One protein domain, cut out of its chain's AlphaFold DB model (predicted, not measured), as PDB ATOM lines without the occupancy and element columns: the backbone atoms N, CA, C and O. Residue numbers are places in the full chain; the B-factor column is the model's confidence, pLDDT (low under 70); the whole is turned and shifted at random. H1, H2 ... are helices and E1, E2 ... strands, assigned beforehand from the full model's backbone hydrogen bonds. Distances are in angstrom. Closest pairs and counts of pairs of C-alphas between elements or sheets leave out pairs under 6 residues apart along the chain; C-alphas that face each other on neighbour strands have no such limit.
ATOM      1  N   MET A   1     -34.929  17.093  44.019       55.44
ATOM      2  CA  MET A   1     -33.576  16.699  43.553       55.44
ATOM      3  C   MET A   1     -32.656  16.104  44.631       55.44
ATOM      4  O   MET A   1     -32.118  15.036  44.383       55.44
ATOM      5  N   TYR A   2     -32.510  16.692  45.834       60.44
ATOM      6  CA  TYR A   2     -31.595  16.186  46.892       60.44
ATOM      7  C   TYR A   2     -31.771  14.710  47.289       60.44
ATOM      8  O   TYR A   2     -30.821  14.064  47.717       60.44
ATOM      9  N   ARG A   3     -32.982  14.162  47.139       73.38
ATOM     10  CA  ARG A   3     -33.266  12.765  47.473       73.38
ATOM     11  C   ARG A   3     -32.697  11.777  46.451       73.38
ATOM     12  O   ARG A   3     -32.228  10.737  46.873       73.38
ATOM     13  N   ILE A   4     -32.686  12.106  45.154       75.94
ATOM     14  CA  ILE A   4     -32.133  11.221  44.109       75.94
ATOM     15  C   ILE A   4     -30.625  11.080  44.296       75.94
ATOM     16  O   ILE A   4     -30.137   9.963  44.381       75.94
ATOM     17  N   ALA A   5     -29.915  12.205  44.441       76.88
ATOM     18  CA  ALA A   5     -28.470  12.207  44.666       76.88
ATOM     19  C   ALA A   5     -28.085  11.343  45.876       76.88
ATOM     20  O   ALA A   5     -27.216  10.490  45.768       76.88
ATOM     21  N   ARG A   6     -28.820  11.470  46.988       78.12
ATOM     22  CA  ARG A   6     -28.587  10.642  48.175       78.12
ATOM     23  C   ARG A   6     -28.798   9.145  47.920       78.12
ATOM     24  O   ARG A   6     -28.003   8.348  48.394       78.12
ATOM     25  N   GLU A   7     -29.860   8.747  47.216       79.56
ATOM     26  CA  GLU A   7     -30.076   7.321  46.910       79.56
ATOM     27  C   GLU A   7     -29.003   6.781  45.947       79.56
ATOM     28  O   GLU A   7     -28.542   5.657  46.123       79.56
ATOM     29  N   LEU A   8     -28.544   7.591  44.986       79.94
ATOM     30  CA  LEU A   8     -27.412   7.235  44.126       79.94
ATOM     31  C   LEU A   8     -26.122   7.055  44.938       79.94
ATOM     32  O   LEU A   8     -25.420   6.068  44.735       79.94
ATOM     33  N   ASP A   9     -25.844   7.949  45.888       78.75
ATOM     34  CA  ASP A   9     -24.660   7.868  46.750       78.75
ATOM     35  C   ASP A   9     -24.713   6.657  47.703       78.75
ATOM     36  O   ASP A   9     -23.698   6.001  47.936       78.75
ATOM     37  N   GLU A  10     -25.885   6.345  48.271       78.62
ATOM     38  CA  GLU A  10     -26.051   5.268  49.259       78.62
ATOM     39  C   GLU A  10     -26.215   3.875  48.629       78.62
ATOM     40  O   GLU A  10     -25.722   2.888  49.178       78.62
ATOM     41  N   ALA A  11     -26.946   3.770  47.517       73.44
ATOM     42  CA  ALA A  11     -27.372   2.496  46.934       73.44
ATOM     43  C   ALA A  11     -26.849   2.253  45.511       73.44
ATOM     44  O   ALA A  11     -27.009   1.144  45.004       73.44
ATOM     45  N   GLY A  12     -26.239   3.254  44.865       81.19
ATOM     46  CA  GLY A  12     -25.768   3.185  43.477       81.19
ATOM     47  C   GLY A  12     -26.874   3.316  42.427       81.19
ATOM     48  O   GLY A  12     -26.578   3.423  41.240       81.19
ATOM     49  N   PHE A  13     -28.143   3.333  42.845       85.25
ATOM     50  CA  PHE A  13     -29.294   3.552  41.978       85.25
ATOM     51  C   PHE A  13     -30.474   4.162  42.750       85.25
ATOM     52  O   PHE A  13     -30.557   4.075  43.976       85.25
ATOM     53  N   ALA A  14     -31.424   4.745  42.025       87.06
ATOM     54  CA  ALA A  14     -32.680   5.264  42.550       87.06
ATOM     55  C   ALA A  14     -33.858   4.792  41.692       87.06
ATOM     56  O   ALA A  14     -33.707   4.529  40.499       87.06
ATOM     57  N   VAL A  15     -35.043   4.720  42.293       89.44
ATOM     58  CA  VAL A  15     -36.301   4.555  41.561       89.44
ATOM     59  C   VAL A  15     -37.110   5.826  41.699       89.44
ATOM     60  O   VAL A  15     -37.276   6.353  42.798       89.44
ATOM     61  N   VAL A  16     -37.643   6.312  40.590       89.31
ATOM     62  CA  VAL A  16     -38.509   7.484  40.567       89.31
ATOM     63  C   VAL A  16     -39.844   7.081  39.971       89.31
ATOM     64  O   VAL A  16     -39.863   6.358  38.988       89.31
ATOM     65  N   ALA A  17     -40.953   7.501  40.569       89.31
ATOM     66  CA  ALA A  17     -42.275   7.332  39.982       89.31
ATOM     67  C   ALA A  17     -42.977   8.681  39.875       89.31
ATOM     68  O   ALA A  17     -42.836   9.527  40.761       89.31
ATOM     69  N   TYR A  18     -43.710   8.869  38.790       86.19
ATOM     70  CA  TYR A  18     -44.451  10.086  38.492       86.19
ATOM     71  C   TYR A  18     -45.702   9.746  37.685       86.19
ATOM     72  O   TYR A  18     -45.830   8.657  37.118       86.19
ATOM     73  N   LEU A  19     -46.641  10.683  37.668       85.88
ATOM     74  CA  LEU A  19     -47.757  10.670  36.739       85.88
ATOM     75  C   LEU A  19     -47.383  11.595  35.568       85.88
ATOM     76  O   LEU A  19     -47.191  12.783  35.815       85.88
ATOM     77  N   PRO A  20     -47.219  11.082  34.336       81.19
ATOM     78  CA  PRO A  20     -47.016  11.907  33.151       81.19
ATOM     79  C   PRO A  20     -48.234  12.796  32.870       81.19
ATOM     80  O   PRO A  20     -49.350  12.490  33.296       81.19
ATOM     81  N   ASP A  21     -48.037  13.836  32.061       76.69
ATOM     82  CA  ASP A  21     -49.070  14.820  31.694       76.69
ATOM     83  C   ASP A  21     -50.317  14.218  31.033       76.69
ATOM     84  O   ASP A  21     -51.391  14.825  31.033       76.69
ATOM     85  N   ASP A  22     -50.204  13.015  30.463       76.69
ATOM     86  CA  ASP A  22     -51.355  12.313  29.899       76.69
ATOM     87  C   ASP A  22     -52.385  11.899  30.966       76.69
ATOM     88  O   ASP A  22     -53.547  11.648  30.625       76.69
ATOM     89  N   GLY A  23     -51.976  11.853  32.240       73.56
ATOM     90  CA  GLY A  23     -52.786  11.526  33.407       73.56
ATOM     91  C   GLY A  23     -53.379  10.116  33.398       73.56
ATOM     92  O   GLY A  23     -54.292   9.840  34.178       73.56
ATOM     93  N   ARG A  24     -52.932   9.225  32.502       79.19
ATOM     94  CA  ARG A  24     -53.574   7.916  32.270       79.19
ATOM     95  C   ARG A  24     -52.878   6.774  32.980       79.19
ATOM     96  O   ARG A  24     -53.552   5.842  33.415       79.19
ATOM     97  N   THR A  25     -51.555   6.823  33.070       85.75
ATOM     98  CA  THR A  25     -50.743   5.747  33.645       85.75
ATOM     99  C   THR A  25     -49.595   6.319  34.443       85.75
ATOM    100  O   THR A  25     -48.962   7.266  34.005       85.75
ATOM    101  N   PHE A  26     -49.271   5.710  35.575       87.88
ATOM    102  CA  PHE A  26     -48.064   6.046  36.317       87.88
ATOM    103  C   PHE A  26     -46.844   5.464  35.619       87.88
ATOM    104  O   PHE A  26     -46.859   4.293  35.239       87.88
ATOM    105  N   ALA A  27     -45.783   6.255  35.520       88.50
ATOM    106  CA  ALA A  27     -44.473   5.818  35.068       88.50
ATOM    107  C   ALA A  27     -43.549   5.610  36.273       88.50
ATOM    108  O   ALA A  27     -43.581   6.372  37.242       88.50
ATOM    109  N   ALA A  28     -42.715   4.577  36.219       90.31
ATOM    110  CA  ALA A  28     -41.603   4.372  37.131       90.31
ATOM    111  C   ALA A  28     -40.310   4.199  36.330       90.31
ATOM    112  O   ALA A  28     -40.276   3.423  35.379       90.31
ATOM    113  N   PHE A  29     -39.256   4.892  36.746       90.56
ATOM    114  CA  PHE A  29     -37.964   4.982  36.081       90.56
ATOM    115  C   PHE A  29     -36.822   4.584  37.020       90.56
ATOM    116  O   PHE A  29     -36.817   4.974  38.195       90.56
ATOM    117  N   SER A  30     -35.849   3.818  36.524       91.06
ATOM    118  CA  SER A  30     -34.594   3.567  37.238       91.06
ATOM    119  C   SER A  30     -33.544   4.613  36.886       91.06
ATOM    120  O   SER A  30     -33.413   5.002  35.737       91.06
ATOM    121  N   ILE A  31     -32.759   5.043  37.869       87.94
ATOM    122  CA  ILE A  31     -31.600   5.914  37.660       87.94
ATOM    123  C   ILE A  31     -30.384   5.207  38.246       87.94
ATOM    124  O   ILE A  31     -30.385   4.926  39.441       87.94
ATOM    125  N   GLY A  32     -29.343   4.966  37.452       86.50
ATOM    126  CA  GLY A  32     -28.054   4.446  37.918       86.50
ATOM    127  C   GLY A  32     -27.791   2.970  37.611       86.50
ATOM    128  O   GLY A  32     -26.710   2.485  37.945       86.50
ATOM    129  N   LEU A  33     -28.700   2.248  36.938       87.31
ATOM    130  CA  LEU A  33     -28.423   0.881  36.467       87.31
ATOM    131  C   LEU A  33     -27.265   0.833  35.466       87.31
ATOM    132  O   LEU A  33     -26.536  -0.160  35.415       87.31
ATOM    133  N   SER A  34     -27.048   1.923  34.734       85.94
ATOM    134  CA  SER A  34     -25.901   2.095  33.834       85.94
ATOM    135  C   SER A  34     -24.551   1.903  34.533       85.94
ATOM    136  O   SER A  34     -23.643   1.305  33.953       85.94
ATOM    137  N   SER A  35     -24.428   2.283  35.810       83.25
ATOM    138  CA  SER A  35     -23.234   2.029  36.637       83.25
ATOM    139  C   SER A  35     -22.954   0.534  36.845       83.25
ATOM    140  O   SER A  35     -21.832   0.148  37.169       83.25
ATOM    141  N   TYR A  36     -23.962  -0.316  36.633       83.31
ATOM    142  CA  TYR A  36     -23.883  -1.777  36.677       83.31
ATOM    143  C   TYR A  36     -23.814  -2.409  35.275       83.31
ATOM    144  O   TYR A  36     -23.941  -3.625  35.142       83.31
ATOM    145  N   GLY A  37     -23.615  -1.607  34.221       84.94
ATOM    146  CA  GLY A  37     -23.536  -2.078  32.837       84.94
ATOM    147  C   GLY A  37     -24.882  -2.498  32.244       84.94
ATOM    148  O   GLY A  37     -24.911  -3.323  31.332       84.94
ATOM    149  N   HIS A  38     -25.991  -1.971  32.771       88.69
ATOM    150  CA  HIS A  38     -27.340  -2.274  32.303       88.69
ATOM    151  C   HIS A  38     -28.078  -0.985  31.889       88.69
ATOM    152  O   HIS A  38     -27.948   0.016  32.590       88.69
ATOM    153  N   PRO A  39     -28.876  -0.985  30.801       90.00
ATOM    154  CA  PRO A  39     -29.744   0.145  30.452       90.00
ATOM    155  C   PRO A  39     -30.697   0.528  31.592       90.00
ATOM    156  O   PRO A  39     -30.996  -0.287  32.469       90.00
ATOM    157  N   GLU A  40     -31.232   1.741  31.573       89.75
ATOM    158  CA  GLU A  40     -32.301   2.073  32.507       89.75
ATOM    159  C   GLU A  40     -33.619   1.422  32.071       89.75
ATOM    160  O   GLU A  40     -33.820   1.007  30.925       89.75
ATOM    161  N   LEU A  41     -34.521   1.282  33.030       89.69
ATOM    162  CA  LEU A  41     -35.801   0.623  32.864       89.69
ATOM    163  C   LEU A  41     -36.920   1.616  33.156       89.69
ATOM    164  O   LEU A  41     -36.898   2.302  34.181       89.69
ATOM    165  N   VAL A  42     -37.919   1.632  32.280       89.94
ATOM    166  CA  VAL A  42     -39.158   2.390  32.443       89.94
ATOM    167  C   VAL A  42     -40.327   1.419  32.455       89.94
ATOM    168  O   VAL A  42     -40.449   0.538  31.607       89.94
ATOM    169  N   VAL A  43     -41.207   1.566  33.430       89.88
ATOM    170  CA  VAL A  43     -42.435   0.782  33.544       89.88
ATOM    171  C   VAL A  43     -43.606   1.738  33.585       89.88
ATOM    172  O   VAL A  43     -43.570   2.693  34.356       89.88
ATOM    173  N   THR A  44     -44.676   1.435  32.849       88.88
ATOM    174  CA  THR A  44     -45.969   2.093  33.062       88.88
ATOM    175  C   THR A  44     -46.974   1.141  33.703       88.88
ATOM    176  O   THR A  44     -46.976  -0.064  33.431       88.88
ATOM    177  N   ALA A  45     -47.827   1.668  34.580       87.62
ATOM    178  CA  ALA A  45     -48.916   0.927  35.208       87.62
ATOM    179  C   ALA A  45     -50.135   1.819  35.479       87.62
ATOM    180  O   ALA A  45     -50.076   3.042  35.395       87.62
ATOM    181  N   ASP A  46     -51.253   1.196  35.838       88.00
ATOM    182  CA  ASP A  46     -52.503   1.872  36.208       88.00
ATOM    183  C   ASP A  46     -52.437   2.602  37.562       88.00
ATOM    184  O   ASP A  46     -53.248   3.485  37.838       88.00
ATOM    185  N   CYS A  47     -51.460   2.267  38.406       88.88
ATOM    186  CA  CYS A  47     -51.215   2.921  39.684       88.88
ATOM    187  C   CYS A  47     -49.717   2.990  40.033       88.88
ATOM    188  O   CYS A  47     -48.916   2.150  39.613       88.88
ATOM    189  N   GLU A  48     -49.354   3.983  40.854       89.69
ATOM    190  CA  GLU A  48     -47.982   4.244  41.318       89.69
ATOM    191  C   GLU A  48     -47.331   2.999  41.937       89.69
ATOM    192  O   GLU A  48     -46.178   2.673  41.648       89.69
ATOM    193  N   GLU A  49     -48.073   2.287  42.790       89.25
ATOM    194  CA  GLU A  49     -47.549   1.127  43.502       89.25
ATOM    195  C   GLU A  49     -47.210  -0.022  42.551       89.25
ATOM    196  O   GLU A  49     -46.135  -0.608  42.688       89.25
ATOM    197  N   SER A  50     -48.063  -0.308  41.563       88.94
ATOM    198  CA  SER A  50     -47.795  -1.331  40.546       88.94
ATOM    199  C   SER A  50     -46.565  -0.985  39.710       88.94
ATOM    200  O   SER A  50     -45.682  -1.834  39.562       88.94
ATOM    201  N   ALA A  51     -46.461   0.259  39.222       88.81
ATOM    202  CA  ALA A  51     -45.317   0.705  38.425       88.81
ATOM    203  C   ALA A  51     -44.014   0.569  39.223       88.81
ATOM    204  O   ALA A  51     -43.050  -0.059  38.776       88.81
ATOM    205  N   ARG A  52     -44.017   1.074  40.463       89.25
ATOM    206  CA  ARG A  52     -42.875   0.997  41.375       89.25
ATOM    207  C   ARG A  52     -42.503  -0.448  41.688       89.25
ATOM    208  O   ARG A  52     -41.355  -0.833  41.502       89.25
ATOM    209  N   CYS A  53     -43.434  -1.255  42.190       88.31
ATOM    210  CA  CYS A  53     -43.151  -2.623  42.626       88.31
ATOM    211  C   CYS A  53     -42.667  -3.505  41.472       88.31
ATOM    212  O   CYS A  53     -41.773  -4.330  41.671       88.31
ATOM    213  N   PHE A  54     -43.201  -3.310  40.265       88.50
ATOM    214  CA  PHE A  54     -42.734  -4.048  39.100       88.50
ATOM    215  C   PHE A  54     -41.327  -3.620  38.682       88.50
ATOM    216  O   PHE A  54     -40.465  -4.482  38.509       88.50
ATOM    217  N   LEU A  55     -41.043  -2.317  38.623       90.62
ATOM    218  CA  LEU A  55     -39.692  -1.835  38.343       90.62
ATOM    219  C   LEU A  55     -38.675  -2.352  39.373       90.62
ATOM    220  O   LEU A  55     -37.614  -2.845  39.000       90.62
ATOM    221  N   LEU A  56     -39.017  -2.328  40.665       89.69
ATOM    222  CA  LEU A  56     -38.182  -2.896  41.731       89.69
ATOM    223  C   LEU A  56     -37.880  -4.374  41.505       89.69
ATOM    224  O   LEU A  56     -36.741  -4.814  41.670       89.69
ATOM    225  N   HIS A  57     -38.895  -5.140  41.114       88.62
ATOM    226  CA  HIS A  57     -38.728  -6.547  40.794       88.62
ATOM    227  C   HIS A  57     -37.769  -6.751  39.613       88.62
ATOM    228  O   HIS A  57     -36.904  -7.626  39.677       88.62
ATOM    229  N   LEU A  58     -37.886  -5.946  38.551       89.00
ATOM    230  CA  LEU A  58     -37.000  -6.022  37.387       89.00
ATOM    231  C   LEU A  58     -35.558  -5.657  37.746       89.00
ATOM    232  O   LEU A  58     -34.650  -6.406  37.390       89.00
ATOM    233  N   ILE A  59     -35.355  -4.588  38.518       89.62
ATOM    234  CA  ILE A  59     -34.042  -4.203  39.053       89.62
ATOM    235  C   ILE A  59     -33.441  -5.348  39.872       89.62
ATOM    236  O   ILE A  59     -32.269  -5.679  39.709       89.62
ATOM    237  N   GLU A  60     -34.236  -6.024  40.705       88.25
ATOM    238  CA  GLU A  60     -33.766  -7.203  41.432       88.25
ATOM    239  C   GLU A  60     -33.330  -8.331  40.481       88.25
ATOM    240  O   GLU A  60     -32.311  -8.979  40.730       88.25
ATOM    241  N   GLN A  61     -34.055  -8.565  39.377       88.38
ATOM    242  CA  GLN A  61     -33.639  -9.548  38.369       88.38
ATOM    243  C   GLN A  61     -32.300  -9.168  37.719       88.38
ATOM    244  O   GLN A  61     -31.470 -10.053  37.502       88.38
ATOM    245  N   VAL A  62     -32.077  -7.884  37.429       88.88
ATOM    246  CA  VAL A  62     -30.804  -7.390  36.883       88.88
ATOM    247  C   VAL A  62     -29.686  -7.603  37.900       88.88
ATOM    248  O   VAL A  62     -28.752  -8.363  37.648       88.88
ATOM    249  N   LEU A  63     -29.818  -7.005  39.085       86.62
ATOM    250  CA  LEU A  63     -28.736  -6.919  40.066       86.62
ATOM    251  C   LEU A  63     -28.410  -8.260  40.732       86.62
ATOM    252  O   LEU A  63     -27.246  -8.544  40.995       86.62
ATOM    253  N   ARG A  64     -29.414  -9.098  41.031       85.56
ATOM    254  CA  ARG A  64     -29.190 -10.364  41.759       85.56
ATOM    255  C   ARG A  64     -29.047 -11.578  40.864       85.56
ATOM    256  O   ARG A  64     -28.438 -12.559  41.278       85.56
ATOM    257  N   ARG A  65     -29.671 -11.563  39.686       82.69
ATOM    258  CA  ARG A  65     -29.736 -12.740  38.807       82.69
ATOM    259  C   ARG A  65     -28.989 -12.542  37.493       82.69
ATOM    260  O   ARG A  65     -29.001 -13.454  36.672       82.69
ATOM    261  N   GLY A  66     -28.359 -11.382  37.291       84.75
ATOM    262  CA  GLY A  66     -27.624 -11.063  36.069       84.75
ATOM    263  C   GLY A  66     -28.516 -11.054  34.829       84.75
ATOM    264  O   GLY A  66     -28.041 -11.317  33.725       84.75
ATOM    265  N   LYS A  67     -29.827 -10.829  34.997       86.81
ATOM    266  CA  LYS A  67     -30.750 -10.781  33.865       86.81
ATOM    267  C   LYS A  67     -30.452  -9.526  33.052       86.81
ATOM    268  O   LYS A  67     -30.507  -8.427  33.588       86.81
ATOM    269  N   ALA A  68     -30.187  -9.699  31.763       85.81
ATOM    270  CA  ALA A  68     -30.031  -8.588  30.837       85.81
ATOM    271  C   ALA A  68     -31.347  -8.336  30.098       85.81
ATOM    272  O   ALA A  68     -31.930  -9.259  29.519       85.81
ATOM    273  N   PHE A  69     -31.794  -7.087  30.100       85.38
ATOM    274  CA  PHE A  69     -32.832  -6.601  29.207       85.38
ATOM    275  C   PHE A  69     -32.171  -5.883  28.028       85.38
ATOM    276  O   PHE A  69     -31.118  -5.266  28.168       85.38
ATOM    277  N   ARG A  70     -32.762  -6.027  26.842       82.88
ATOM    278  CA  ARG A  70     -32.321  -5.324  25.634       82.88
ATOM    279  C   ARG A  70     -33.252  -4.155  25.387       82.88
ATOM    280  O   ARG A  70     -34.426  -4.263  25.729       82.88
ATOM    281  N   GLU A  71     -32.716  -3.102  24.783       83.00
ATOM    282  CA  GLU A  71     -33.490  -1.939  24.362       83.00
ATOM    283  C   GLU A  71     -34.772  -2.310  23.621       83.00
ATOM    284  O   GLU A  71     -34.833  -3.287  22.863       83.00
ATOM    285  N   GLY A  72     -35.779  -1.466  23.820       82.75
ATOM    286  CA  GLY A  72     -37.061  -1.556  23.150       82.75
ATOM    287  C   GLY A  72     -38.228  -1.685  24.115       82.75
ATOM    288  O   GLY A  72     -38.087  -1.673  25.338       82.75
ATOM    289  N   ILE A  73     -39.410  -1.808  23.522       80.06
ATOM    290  CA  ILE A  73     -40.680  -1.824  24.240       80.06
ATOM    291  C   ILE A  73     -41.235  -3.242  24.215       80.06
ATOM    292  O   ILE A  73     -41.391  -3.854  23.158       80.06
ATOM    293  N   THR A  74     -41.560  -3.763  25.393       82.00
ATOM    294  CA  THR A  74     -42.262  -5.030  25.576       82.00
ATOM    295  C   THR A  74     -43.534  -4.777  26.373       82.00
ATOM    296  O   THR A  74     -43.492  -4.205  27.457       82.00
ATOM    297  N   SER A  75     -44.678  -5.234  25.872       74.19
ATOM    298  CA  SER A  75     -45.920  -5.262  26.647       74.19
ATOM    299  C   SER A  75     -46.194  -6.673  27.153       74.19
ATOM    300  O   SER A  75     -45.773  -7.671  26.560       74.19
ATOM    301  N   THR A  76     -46.899  -6.773  28.277       68.06
ATOM    302  CA  THR A  76     -47.381  -8.060  28.787       68.06
ATOM    303  C   THR A  76     -48.862  -7.940  29.139       68.06
ATOM    304  O   THR A  76     -49.327  -6.842  29.426       68.06
ATOM    305  N   PRO A  77     -49.624  -9.044  29.193       66.19
ATOM    306  CA  PRO A  77     -51.019  -8.995  29.640       66.19
ATOM    307  C   PRO A  77     -51.206  -8.461  31.069       66.19
ATOM    308  O   PRO A  77     -52.315  -8.097  31.441       66.19
ATOM    309  N   PHE A  78     -50.139  -8.450  31.873       64.31
ATOM    310  CA  PHE A  78     -50.162  -8.059  33.282       64.31
ATOM    311  C   PHE A  78     -49.647  -6.636  33.523       64.31
ATOM    312  O   PHE A  78     -49.898  -6.084  34.588       64.31
ATOM    313  N   PHE A  79     -48.936  -6.051  32.553       66.69
ATOM    314  CA  PHE A  79     -48.302  -4.740  32.681       66.69
ATOM    315  C   PHE A  79     -48.423  -3.961  31.365       66.69
ATOM    316  O   PHE A  79     -47.974  -4.482  30.335       66.69
ATOM    317  N   PRO A  80     -48.994  -2.738  31.394       67.00
ATOM    318  CA  PRO A  80     -49.273  -1.940  30.199       67.00
ATOM    319  C   PRO A  80     -48.059  -1.761  29.285       67.00
ATOM    320  O   PRO A  80     -48.167  -1.994  28.079       67.00
ATOM    321  N   SER A  81     -46.890  -1.438  29.847       80.44
ATOM    322  CA  SER A  81     -45.626  -1.462  29.113       80.44
ATOM    323  C   SER A  81     -44.406  -1.600  30.029       80.44
ATOM    324  O   SER A  81     -44.375  -1.106  31.157       80.44
ATOM    325  N   LEU A  82     -43.387  -2.278  29.505       80.75
ATOM    326  CA  LEU A  82     -41.999  -2.206  29.936       80.75
ATOM    327  C   LEU A  82     -41.199  -1.632  28.769       80.75
ATOM    328  O   LEU A  82     -41.189  -2.205  27.681       80.75
ATOM    329  N   GLU A  83     -40.508  -0.532  29.002       82.81
ATOM    330  CA  GLU A  83     -39.569   0.059  28.064       82.81
ATOM    331  C   GLU A  83     -38.162  -0.012  28.656       82.81
ATOM    332  O   GLU A  83     -37.934   0.247  29.837       82.81
ATOM    333  N   VAL A  84     -37.213  -0.439  27.833       81.06
ATOM    334  CA  VAL A  84     -35.800  -0.526  28.188       81.06
ATOM    335  C   VAL A  84     -35.096   0.574  27.419       81.06
ATOM    336  O   VAL A  84     -35.096   0.549  26.186       81.06
ATOM    337  N   VAL A  85     -34.520   1.523  28.151       78.69
ATOM    338  CA  VAL A  85     -33.941   2.740  27.589       78.69
ATOM    339  C   VAL A  85     -32.457   2.773  27.894       78.69
ATOM    340  O   VAL A  85     -32.049   2.812  29.057       78.69
ATOM    341  N   ASP A  86     -31.633   2.774  26.854       76.25
ATOM    342  CA  ASP A  86     -30.213   3.026  27.029       76.25
ATOM    343  C   ASP A  86     -29.971   4.529  27.176       76.25
ATOM    344  O   ASP A  86     -29.980   5.291  26.215       76.25
ATOM    345  N   ILE A  87     -29.740   4.974  28.408       69.88
ATOM    346  CA  ILE A  87     -29.419   6.378  28.684       69.88
ATOM    347  C   ILE A  87     -28.011   6.776  28.227       69.88
ATOM    348  O   ILE A  87     -27.646   7.946  28.340       69.88
ATOM    349  N   THR A  88     -27.197   5.828  27.741       67.06
ATOM    350  CA  THR A  88     -25.958   6.174  27.038       67.06
ATOM    351  C   THR A  88     -26.239   6.767  25.658       67.06
ATOM    352  O   THR A  88     -25.367   7.462  25.134       67.06
ATOM    353  N   ASP A  89     -27.455   6.596  25.114       73.12
ATOM    354  CA  ASP A  89     -27.976   7.454  24.052       73.12
ATOM    355  C   ASP A  89     -28.317   8.840  24.643       73.12
ATOM    356  O   ASP A  89     -29.264   8.973  25.431       73.12
ATOM    357  N   PRO A  90     -27.587   9.906  24.255       65.12
ATOM    358  CA  PRO A  90     -27.817  11.249  24.776       65.12
ATOM    359  C   PRO A  90     -29.243  11.757  24.539       65.12
ATOM    360  O   PRO A  90     -29.751  12.542  25.339       65.12
ATOM    361  N   LEU A  91     -29.899  11.332  23.453       71.25
ATOM    362  CA  LEU A  91     -31.267  11.751  23.144       71.25
ATOM    363  C   LEU A  91     -32.281  11.070  24.061       71.25
ATOM    364  O   LEU A  91     -33.233  11.711  24.502       71.25
ATOM    365  N   ALA A  92     -32.068   9.794  24.366       68.62
ATOM    366  CA  ALA A  92     -32.927   9.047  25.268       68.62
ATOM    367  C   ALA A  92     -32.818   9.578  26.704       68.62
ATOM    368  O   ALA A  92     -33.836   9.818  27.353       68.62
ATOM    369  N   GLY A  93     -31.593   9.862  27.158       66.31
ATOM    370  CA  GLY A  93     -31.349  10.490  28.454       66.31
ATOM    371  C   GLY A  93     -32.047  11.846  28.592       66.31
ATOM    372  O   GLY A  93     -32.750  12.068  29.573       66.31
ATOM    373  N   LEU A  94     -31.910  12.735  27.598       69.25
ATOM    374  CA  LEU A  94     -32.535  14.067  27.623       69.25
ATOM    375  C   LEU A  94     -34.060  14.006  27.762       69.25
ATOM    376  O   LEU A  94     -34.608  14.720  28.594       69.25
ATOM    377  N   ARG A  95     -34.732  13.118  27.019       72.75
ATOM    378  CA  ARG A  95     -36.198  12.976  27.089       72.75
ATOM    379  C   ARG A  95     -36.674  12.597  28.485       72.75
ATOM    380  O   ARG A  95     -37.650  13.155  28.970       72.75
ATOM    381  N   ILE A  96     -35.962  11.684  29.138       70.25
ATOM    382  CA  ILE A  96     -36.299  11.274  30.498       70.25
ATOM    383  C   ILE A  96     -36.067  12.421  31.483       70.25
ATOM    384  O   ILE A  96     -36.886  12.646  32.367       70.25
ATOM    385  N   TYR A  97     -34.966  13.164  31.350       73.62
ATOM    386  CA  TYR A  97     -34.723  14.309  32.226       73.62
ATOM    387  C   TYR A  97     -35.772  15.407  32.049       73.62
ATOM    388  O   TYR A  97     -36.210  15.949  33.060       73.62
ATOM    389  N   ASP A  98     -36.198  15.690  30.818       78.12
ATOM    390  CA  ASP A  98     -37.272  16.648  30.542       78.12
ATOM    391  C   ASP A  98     -38.584  16.200  31.212       78.12
ATOM    392  O   ASP A  98     -39.167  16.954  31.986       78.12
ATOM    393  N   GLU A  99     -38.980  14.931  31.050       75.50
ATOM    394  CA  GLU A  99     -40.178  14.385  31.709       75.50
ATOM    395  C   GLU A  99     -40.103  14.448  33.244       75.50
ATOM    396  O   GLU A  99     -41.088  14.760  33.913       75.50
ATOM    397  N   LEU A 100     -38.936  14.175  33.833       75.50
ATOM    398  CA  LEU A 100     -38.748  14.247  35.285       75.50
ATOM    399  C   LEU A 100     -38.719  15.688  35.817       75.50
ATOM    400  O   LEU A 100     -39.011  15.894  36.997       75.50
ATOM    401  N   LEU A 101     -38.313  16.664  34.999       77.56
ATOM    402  CA  LEU A 101     -38.313  18.084  35.357       77.56
ATOM    403  C   LEU A 101     -39.728  18.667  35.344       77.56
ATOM    404  O   LEU A 101     -40.038  19.482  36.214       77.56
ATOM    405  N   ASP A 102     -40.560  18.218  34.408       76.44
ATOM    406  CA  ASP A 102     -41.944  18.675  34.257       76.44
ATOM    407  C   ASP A 102     -42.926  17.928  35.184       76.44
ATOM    408  O   ASP A 102     -44.029  18.404  35.445       76.44
ATOM    409  N   ALA A 103     -42.518  16.792  35.759       76.38
ATOM    410  CA  ALA A 103     -43.343  16.006  36.674       76.38
ATOM    411  C   ALA A 103     -43.665  16.737  37.998       76.38
ATOM    412  O   ALA A 103     -42.842  16.799  38.918       76.38
ATOM    413  N   GLU A 104     -44.914  17.189  38.153       71.38
ATOM    414  CA  GLU A 104     -45.400  17.844  39.381       71.38
ATOM    415  C   GLU A 104     -45.455  16.893  40.598       71.38
ATOM    416  O   GLU A 104     -45.211  17.309  41.732       71.38
ATOM    417  N   ASP A 105     -45.703  15.598  40.364       78.12
ATOM    418  CA  ASP A 105     -45.903  14.567  41.399       78.12
ATOM    419  C   ASP A 105     -44.700  13.618  41.569       78.12
ATOM    420  O   ASP A 105     -44.837  12.453  41.956       78.12
ATOM    421  N   LEU A 106     -43.490  14.104  41.289       79.69
ATOM    422  CA  LEU A 106     -42.272  13.298  41.329       79.69
ATOM    423  C   LEU A 106     -42.004  12.679  42.715       79.69
ATOM    424  O   LEU A 106     -41.680  13.370  43.690       79.69
ATOM    425  N   ARG A 107     -42.023  11.345  42.801       79.81
ATOM    426  CA  ARG A 107     -41.699  10.592  44.021       79.81
ATOM    427  C   ARG A 107     -40.452   9.746  43.852       79.81
ATOM    428  O   ARG A 107     -40.346   8.926  42.951       79.81
ATOM    429  N   VAL A 108     -39.519   9.908  44.786       77.56
ATOM    430  CA  VAL A 108     -38.236   9.195  44.790       77.56
ATOM    431  C   VAL A 108     -38.259   8.091  45.840       77.56
ATOM    432  O   VAL A 108     -38.492   8.346  47.028       77.56
ATOM    433  N   PHE A 109     -37.964   6.874  45.407       74.25
ATOM    434  CA  PHE A 109     -37.899   5.670  46.215       74.25
ATOM    435  C   PHE A 109     -36.468   5.143  46.258       74.25
ATOM    436  O   PHE A 109     -35.836   4.889  45.235       74.25
ATOM    437  N   GLY A 110     -35.987   4.972  47.485       60.31
ATOM    438  CA  GLY A 110     -34.748   4.273  47.766       60.31
ATOM    439  C   GLY A 110     -34.980   2.778  47.811       60.31
ATOM    440  O   GLY A 110     -35.967   2.312  48.389       60.31
ATOM    441  N   VAL A 111     -34.051   2.020  47.248       55.97
ATOM    442  CA  VAL A 111     -34.046   0.566  47.355       55.97
ATOM    443  C   VAL A 111     -32.718   0.203  47.955       55.97
ATOM    444  O   VAL A 111     -31.690   0.208  47.290       55.97
ATOM    445  N   ARG A 112     -32.727  -0.123  49.242       54.41
ATOM    446  CA  ARG A 112     -31.553  -0.746  49.832       54.41
ATOM    447  C   ARG A 112     -31.509  -2.163  49.280       54.41
ATOM    448  O   ARG A 112     -32.446  -2.921  49.571       54.41
ATOM    449  N   PRO A 113     -30.490  -2.567  48.499       48.38
ATOM    450  CA  PRO A 113     -30.295  -3.983  48.278       48.38
ATOM    451  C   PRO A 113     -30.216  -4.610  49.671       48.38
ATOM    452  O   PRO A 113     -29.395  -4.223  50.495       48.38
TER     453      PRO A 113
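AT A GLANCE: This is residues 1 to 113 of the 128 residues of the protein "DUF4262 domain-containing protein" of Glutamicibacter soli (UniProt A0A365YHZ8). Look first for one twisted sheet of six strands, with the long helix H3 packed along one face and the shorter H4 slanting over the opposite face. H1 lies over E1, near the E6 edge of the sheet, and the short H2 sits in the turn between E2 and E3. The 113 printed residues hold four named helices and six named strands, in the order H1 E1 E2 H2 E3 H3 E4 E5 H4 E6. The sheet runs E4 E5 E3 E2 E1 E6, all antiparallel, and the class is mixed, helices and strands. The whole is compact, with a radius of gyration of the C-alphas of 12.9 A, and rounded, spanning 35 by 32 by 27 A.

IN THESE COORDINATES: Begin with the sheet: E4 is residues 72 to 76, E5 residues 79 to 85 and 17.0 A long, E3 residues 40 to 45 and 16.9 A, E2 residues 26 to 31 and 16.5 A, E1 residues 14 to 18, and E6 residues 107 to 109. Find C-alpha 48 at (-47.982, 4.244, 41.318), where H3, residues 48 to 65, begins; it runs 25.1 A and ends with C-alpha 65 at (-29.736, -12.740, 38.807). H4, residues 90 to 102, covers 18.6 A, H1, residues 2 to 11, covers 14.3 A from (-31.595, 16.186, 46.892), and H2 is residues 33 to 36.

HOW THE PARTS SIT: At the sheet's inner strands, N 28 and O 43 join E2 and E3 within hydrogen-bond range at 2.8 A. The hairpin of E1 and E2 has N 16 and O 29 within hydrogen-bond range at 2.9 A, and between E1 and the edge strand E6, N 17 of E1 and O 107 of E6 are within range at 2.8 A. On the other side of E3, N 42 and O 83 of E5 are 2.8 A apart, and the hairpin of E4 and E5 has N 74 and O 82 at 2.8 A. The domain has three layers, helices on both faces of a sheet: H1 and H4 on one face, H3 on the other. H3 lies over E3 and E2 at a height over the sheet of 8.1 A, and only just along the strands, at 28 degrees to E2 on the local plane; its closest C-alphas to E3 are those of Ala 45 and Ala 51, 4.8 A apart. E3, H3 and E4 form a split strand-helix-strand unit, two strands running the same way with E5 between them, its crossover left-handed. H4, at 10.2 A, runs slantwise to the strands, at 42 degrees to E3 on the local plane. H1 is over E1 at 7.4 A and along it; the closest C-alphas, Glu 7 and Ala 14, are 5.5 A apart. H2 is not on the sheet, but only just, with 4 pairs of C-alphas within 10 A. In H1, H3 and H4 every O i to N i+4 pair is within hydrogen-bond range; H2 is too short for one.

THE WHOLE: The C-alphas farthest apart, those of Tyr 2 and Pro 77, are 36.2 A apart. The printed part has no cut, and no link is long. The mean pLDDT of the printed part is 80.1; look for values under 70 at, among others, residues 76 to 80, 92 to 94 and 110 to 113.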